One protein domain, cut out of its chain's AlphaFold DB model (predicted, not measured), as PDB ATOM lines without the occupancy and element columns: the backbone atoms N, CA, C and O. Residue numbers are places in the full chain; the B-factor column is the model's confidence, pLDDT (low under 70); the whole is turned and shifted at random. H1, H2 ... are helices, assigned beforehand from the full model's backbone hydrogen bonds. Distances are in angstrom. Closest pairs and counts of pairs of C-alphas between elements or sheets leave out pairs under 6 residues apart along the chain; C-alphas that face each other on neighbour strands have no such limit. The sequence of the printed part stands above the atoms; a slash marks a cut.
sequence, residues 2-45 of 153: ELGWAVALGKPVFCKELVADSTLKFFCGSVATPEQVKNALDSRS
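AT A GLANCE: This is residues 2 to 45 of the 153 residues of the protein "MazG domain-containing protein" of Parcubacteria group bacterium CG10_big_fil_rev_8_21_14_0_10_46_32 (UniProt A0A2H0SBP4). This is a piece with little regular structure: two short helices stand apart, H1 and H2, and between them the chain makes one wide, flat loop that crosses over itself near residues 13 and 29 before going on to H2. The printed part has 44 residues with two named helices, H1 then H2, and no named strand; the class is all helix, with 16 residues in named elements. It is only just compact, close to loose, with a radius of gyration of the C-alphas of 10.9 A, and flat, spanning 29 by 22 by 12 A.

IN THESE COORDINATES: H1 is residues 2 to 8, 9.9 A long, from C-alpha 2 at (-2.193, -48.607, 3.782). H2 is residues 34 to 42, 12.1 A long, ending at C-alpha 42 at (20.026, -44.109, -0.105).

HOW THE PARTS SIT: H1 and H2 are apart. In both, every O i to N i+4 pair is within hydrogen-bond range.

THE WHOLE: The C-alphas farthest apart, of Asp 21 and Ser 45, are 31.1 A apart. The printed part has no cut. The link from H1 to H2, residues 9 to 33, is long. Mean pLDDT of the printed part is 75.8; residues 9 to 10 and 26 to 29 are under 70.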
ATOM      1  N   GLU A   2      -3.498 -48.535   4.478       73.88
ATOM      2  CA  GLU A   2      -2.193 -48.607   3.782       73.88
ATOM      3  C   GLU A   2      -0.940 -48.710   4.674       73.88
ATOM      4  O   GLU A   2       0.006 -49.415   4.332       73.88
ATOM      5  N   LEU A   3      -0.917 -48.053   5.841       75.75
ATOM      6  CA  LEU A   3       0.267 -48.047   6.720       75.75
ATOM      7  C   LEU A   3       0.599 -49.445   7.263       75.75
ATOM      8  O   LEU A   3       1.758 -49.848   7.276       75.75
ATOM      9  N   GLY A   4      -0.420 -50.217   7.656       71.00
ATOM     10  CA  GLY A   4      -0.230 -51.589   8.134       71.00
ATOM     11  C   GLY A   4       0.271 -52.532   7.037       71.00
ATOM     12  O   GLY A   4       1.078 -53.415   7.309       71.00
ATOM     13  N   TRP A   5      -0.152 -52.310   5.790       72.00
ATOM     14  CA  TRP A   5       0.325 -53.069   4.634       72.00
ATOM     15  C   TRP A   5       1.786 -52.746   4.297       72.00
ATOM     16  O   TRP A   5       2.582 -53.660   4.093       72.00
ATOM     17  N   ALA A   6       2.167 -51.466   4.330       74.75
ATOM     18  CA  ALA A   6       3.557 -51.048   4.156       74.75
ATOM     19  C   ALA A   6       4.478 -51.686   5.211       74.75
ATOM     20  O   ALA A   6       5.495 -52.280   4.853       74.75
ATOM     21  N   VAL A   7       4.074 -51.656   6.486       73.19
ATOM     22  CA  VAL A   7       4.817 -52.292   7.587       73.19
ATOM     23  C   VAL A   7       4.921 -53.808   7.391       73.19
ATOM     24  O   VAL A   7       5.999 -54.371   7.555       73.19
ATOM     25  N   ALA A   8       3.838 -54.475   6.981       70.00
ATOM     26  CA  ALA A   8       3.849 -55.916   6.718       70.00
ATOM     27  C   ALA A   8       4.786 -56.319   5.563       70.00
ATOM     28  O   ALA A   8       5.304 -57.434   5.561       70.00
ATOM     29  N   LEU A   9       5.019 -55.416   4.608       69.44
ATOM     30  CA  LEU A   9       5.965 -55.590   3.505       69.44
ATOM     31  C   LEU A   9       7.383 -55.099   3.838       69.44
ATOM     32  O   LEU A   9       8.220 -55.015   2.945       69.44
ATOM     33  N   GLY A  10       7.661 -54.736   5.096       69.69
ATOM     34  CA  GLY A  10       8.964 -54.206   5.504       69.69
ATOM     35  C   GLY A  10       9.304 -52.859   4.856       69.69
ATOM     36  O   GLY A  10      10.474 -52.488   4.769       69.69
ATOM     37  N   LYS A  11       8.306 -52.115   4.363       76.38
ATOM     38  CA  LYS A  11       8.510 -50.774   3.808       76.38
ATOM     39  C   LYS A  11       8.510 -49.750   4.947       76.38
ATOM     40  O   LYS A  11       7.554 -49.719   5.724       76.38
ATOM     41  N   PRO A  12       9.549 -48.903   5.059       75.44
ATOM     42  CA  PRO A  12       9.608 -47.892   6.098       75.44
ATOM     43  C   PRO A  12       8.519 -46.845   5.870       75.44
ATOM     44  O   PRO A  12       8.259 -46.414   4.745       75.44
ATOM     45  N   VAL A  13       7.894 -46.431   6.963       81.81
ATOM     46  CA  VAL A  13       6.867 -45.394   6.982       81.81
ATOM     47  C   VAL A  13       7.463 -44.168   7.658       81.81
ATOM     48  O   VAL A  13       7.884 -44.249   8.807       81.81
ATOM     49  N   PHE A  14       7.466 -43.028   6.973       81.38
ATOM     50  CA  PHE A  14       7.942 -41.761   7.526       81.38
ATOM     51  C   PHE A  14       6.786 -40.785   7.698       81.38
ATOM     52  O   PHE A  14       5.861 -40.754   6.887       81.38
ATOM     53  N   CYS A  15       6.834 -39.987   8.761       79.75
ATOM     54  CA  CYS A  15       5.819 -38.978   9.055       79.75
ATOM     55  C   CYS A  15       6.454 -37.590   9.149       79.75
ATOM     56  O   CYS A  15       7.578 -37.442   9.623       79.75
ATOM     57  N   LYS A  16       5.727 -36.562   8.702       75.38
ATOM     58  CA  LYS A  16       6.191 -35.169   8.777       75.38
ATOM     59  C   LYS A  16       6.168 -34.634  10.212       75.38
ATOM     60  O   LYS A  16       7.021 -33.838  10.588       75.38
ATOM     61  N   GLU A  17       5.189 -35.067  11.000       77.69
ATOM     62  CA  GLU A  17       4.935 -34.596  12.360       77.69
ATOM     63  C   GLU A  17       4.633 -35.781  13.282       77.69
ATOM     64  O   GLU A  17       4.250 -36.863  12.827       77.69
ATOM     65  N   LEU A  18       4.828 -35.575  14.587       72.00
ATOM     66  CA  LEU A  18       4.577 -36.597  15.595       72.00
ATOM     67  C   LEU A  18       3.073 -36.863  15.688       72.00
ATOM     68  O   LEU A  18       2.286 -35.950  15.938       72.00
ATOM     69  N   VAL A  19       2.667 -38.118  15.515       74.62
ATOM     70  CA  VAL A  19       1.245 -38.450  15.560       74.62
ATOM     71  C   VAL A  19       0.748 -38.411  16.999       74.62
ATOM     72  O   VAL A  19       1.296 -39.077  17.875       74.62
ATOM     73  N   ALA A  20      -0.274 -37.591  17.254       73.00
ATOM     74  CA  ALA A  20      -0.860 -37.427  18.583       73.00
ATOM     75  C   ALA A  20      -1.656 -38.667  19.024       73.00
ATOM     76  O   ALA A  20      -1.683 -38.998  20.209       73.00
ATOM     77  N   ASP A  21      -2.263 -39.365  18.063       80.38
ATOM     78  CA  ASP A  21      -3.059 -40.566  18.292       80.38
ATOM     79  C   ASP A  21      -2.183 -41.757  18.718       80.38
ATOM     80  O   ASP A  21      -1.217 -42.128  18.044       80.38
ATOM     81  N   SER A  22      -2.527 -42.363  19.856       73.38
ATOM     82  CA  SER A  22      -1.772 -43.460  20.466       73.38
ATOM     83  C   SER A  22      -1.791 -44.748  19.645       73.38
ATOM     84  O   SER A  22      -0.840 -45.519  19.729       73.38
ATOM     85  N   THR A  23      -2.824 -44.975  18.833       73.00
ATOM     86  CA  THR A  23      -2.949 -46.161  17.976       73.00
ATOM     87  C   THR A  23      -2.116 -45.991  16.712       73.00
ATOM     88  O   THR A  23      -1.384 -46.895  16.313       73.00
ATOM     89  N   LEU A  24      -2.166 -44.808  16.098       70.38
ATOM     90  CA  LEU A  24      -1.399 -44.508  14.890       70.38
ATOM     91  C   LEU A  24       0.108 -44.411  15.151       70.38
ATOM     92  O   LEU A  24       0.883 -44.743  14.258       70.38
ATOM     93  N   LYS A  25       0.540 -44.072  16.374       70.25
ATOM     94  CA  LYS A  25       1.959 -44.138  16.773       70.25
ATOM     95  C   LYS A  25       2.608 -45.505  16.541       70.25
ATOM     96  O   LYS A  25       3.809 -45.549  16.318       70.25
ATOM     97  N   PHE A  26       1.848 -46.601  16.573       66.44
ATOM     98  CA  PHE A  26       2.387 -47.937  16.298       66.44
ATOM     99  C   PHE A  26       2.645 -48.197  14.807       66.44
ATOM    100  O   PHE A  26       3.428 -49.080  14.469       66.44
ATOM    101  N   PHE A  27       1.989 -47.446  13.918       66.12
ATOM    102  CA  PHE A  27       2.093 -47.604  12.462       66.12
ATOM    103  C   PHE A  27       2.919 -46.503  11.797       66.12
ATOM    104  O   PHE A  27       3.419 -46.682  10.687       66.12
ATOM    105  N   CYS A  28       3.048 -45.358  12.458       63.94
ATOM    106  CA  CYS A  28       3.917 -44.276  12.046       63.94
ATOM    107  C   CYS A  28       5.345 -44.621  12.464       63.94
ATOM    108  O   CYS A  28       5.630 -44.730  13.653       63.94
ATOM    109  N   GLY A  29       6.233 -44.821  11.488       67.12
ATOM    110  CA  GLY A  29       7.660 -44.965  11.764       67.12
ATOM    111  C   GLY A  29       8.282 -43.630  12.181       67.12
ATOM    112  O   GLY A  29       7.658 -42.800  12.844       67.12
ATOM    113  N   SER A  30       9.534 -43.400  11.808       70.94
ATOM    114  CA  SER A  30      10.281 -42.234  12.281       70.94
ATOM    115  C   SER A  30       9.741 -40.918  11.709       70.94
ATOM    116  O   SER A  30       9.429 -40.814  10.518       70.94
ATOM    117  N   VAL A  31       9.680 -39.880  12.550       77.44
ATOM    118  CA  VAL A  31       9.489 -38.506  12.071       77.44
ATOM    119  C   VAL A  31      10.782 -38.061  11.396       77.44
ATOM    120  O   VAL A  31      11.842 -38.107  12.019       77.44
ATOM    121  N   ALA A  32      10.704 -37.676  10.124       79.75
ATOM    122  CA  ALA A  32      11.876 -37.346   9.318       79.75
ATOM    123  C   ALA A  32      11.564 -36.246   8.297       79.75
ATOM    124  O   ALA A  32      10.467 -36.180   7.737       79.75
ATOM    125  N   THR A  33      12.546 -35.387   8.023       84.38
ATOM    126  CA  THR A  33      12.484 -34.427   6.913       84.38
ATOM    127  C   THR A  33      12.680 -35.142   5.570       84.38
ATOM    128  O   THR A  33      13.282 -36.214   5.538       84.38
ATOM    129  N   PRO A  34      12.245 -34.565   4.431       83.31
ATOM    130  CA  PRO A  34      12.471 -35.169   3.113       83.31
ATOM    131  C   PRO A  34      13.942 -35.517   2.833       83.31
ATOM    132  O   PRO A  34      14.232 -36.533   2.209       83.31
ATOM    133  N   GLU A  35      14.874 -34.707   3.336       83.62
ATOM    134  CA  GLU A  35      16.313 -34.932   3.185       83.62
ATOM    135  C   GLU A  35      16.818 -36.090   4.058       83.62
ATOM    136  O   GLU A  35      17.602 -36.919   3.602       83.62
ATOM    137  N   GLN A  36      16.292 -36.229   5.278       83.69
ATOM    138  CA  GLN A  36      16.555 -37.392   6.132       83.69
ATOM    139  C   GLN A  36      15.958 -38.677   5.549       83.69
ATOM    140  O   GLN A  36      16.608 -39.717   5.593       83.69
ATOM    141  N   VAL A  37      14.755 -38.605   4.968       82.25
ATOM    142  CA  VAL A  37      14.130 -39.735   4.262       82.25
ATOM    143  C   VAL A  37      14.992 -40.154   3.079       82.25
ATOM    144  O   VAL A  37      15.274 -41.338   2.932       82.25
ATOM    145  N   LYS A  38      15.462 -39.199   2.271       82.44
ATOM    146  CA  LYS A  38      16.354 -39.484   1.145       82.44
ATOM    147  C   LYS A  38      17.634 -40.190   1.605       82.44
ATOM    148  O   LYS A  38      17.924 -41.274   1.119       82.44
ATOM    149  N   ASN A  39      18.327 -39.652   2.608       82.94
ATOM    150  CA  ASN A  39      19.545 -40.267   3.151       82.94
ATOM    151  C   ASN A  39      19.294 -41.668   3.741       82.94
ATOM    152  O   ASN A  39      20.136 -42.559   3.622       82.94
ATOM    153  N   ALA A  40      18.134 -41.886   4.366       80.19
ATOM    154  CA  ALA A  40      17.750 -43.188   4.905       80.19
ATOM    155  C   ALA A  40      17.413 -44.204   3.802       80.19
ATOM    156  O   ALA A  40      17.698 -45.386   3.953       80.19
ATOM    157  N   LEU A  41      16.829 -43.757   2.687       78.44
ATOM    158  CA  LEU A  41      16.563 -44.607   1.527       78.44
ATOM    159  C   LEU A  41      17.849 -44.927   0.752       78.44
ATOM    160  O   LEU A  41      18.030 -46.070   0.343       78.44
ATOM    161  N   ASP A  42      18.752 -43.955   0.609       78.62
ATOM    162  CA  ASP A  42      20.026 -44.109  -0.105       78.62
ATOM    163  C   ASP A  42      21.015 -45.018   0.648       78.62
ATOM    164  O   ASP A  42      21.803 -45.729   0.029       78.62
ATOM    165  N   SER A  43      20.966 -45.029   1.984       77.94
ATOM    166  CA  SER A  43      21.814 -45.892   2.824       77.94
ATOM    167  C   SER A  43      21.260 -47.307   3.024       77.94
ATOM    168  O   SER A  43      21.920 -48.146   3.642       77.94
ATOM    169  N   ARG A  44      20.061 -47.591   2.508       77.50
ATOM    170  CA  ARG A  44      19.358 -48.847   2.755       77.50
ATOM    171  C   ARG A  44      19.948 -50.002   1.953       77.50
ATOM    172  O   ARG A  44      20.115 -49.906   0.735       77.50
ATOM    173  N   SER A  45      20.180 -51.135   2.615       83.38
ATOM    174  CA  SER A  45      20.546 -52.360   1.905       83.38
ATOM    175  C   SER A  45      19.362 -52.843   1.061       83.38
ATOM    176  O   SER A  45      18.251 -52.956   1.588       83.38
TER     177      SER A  45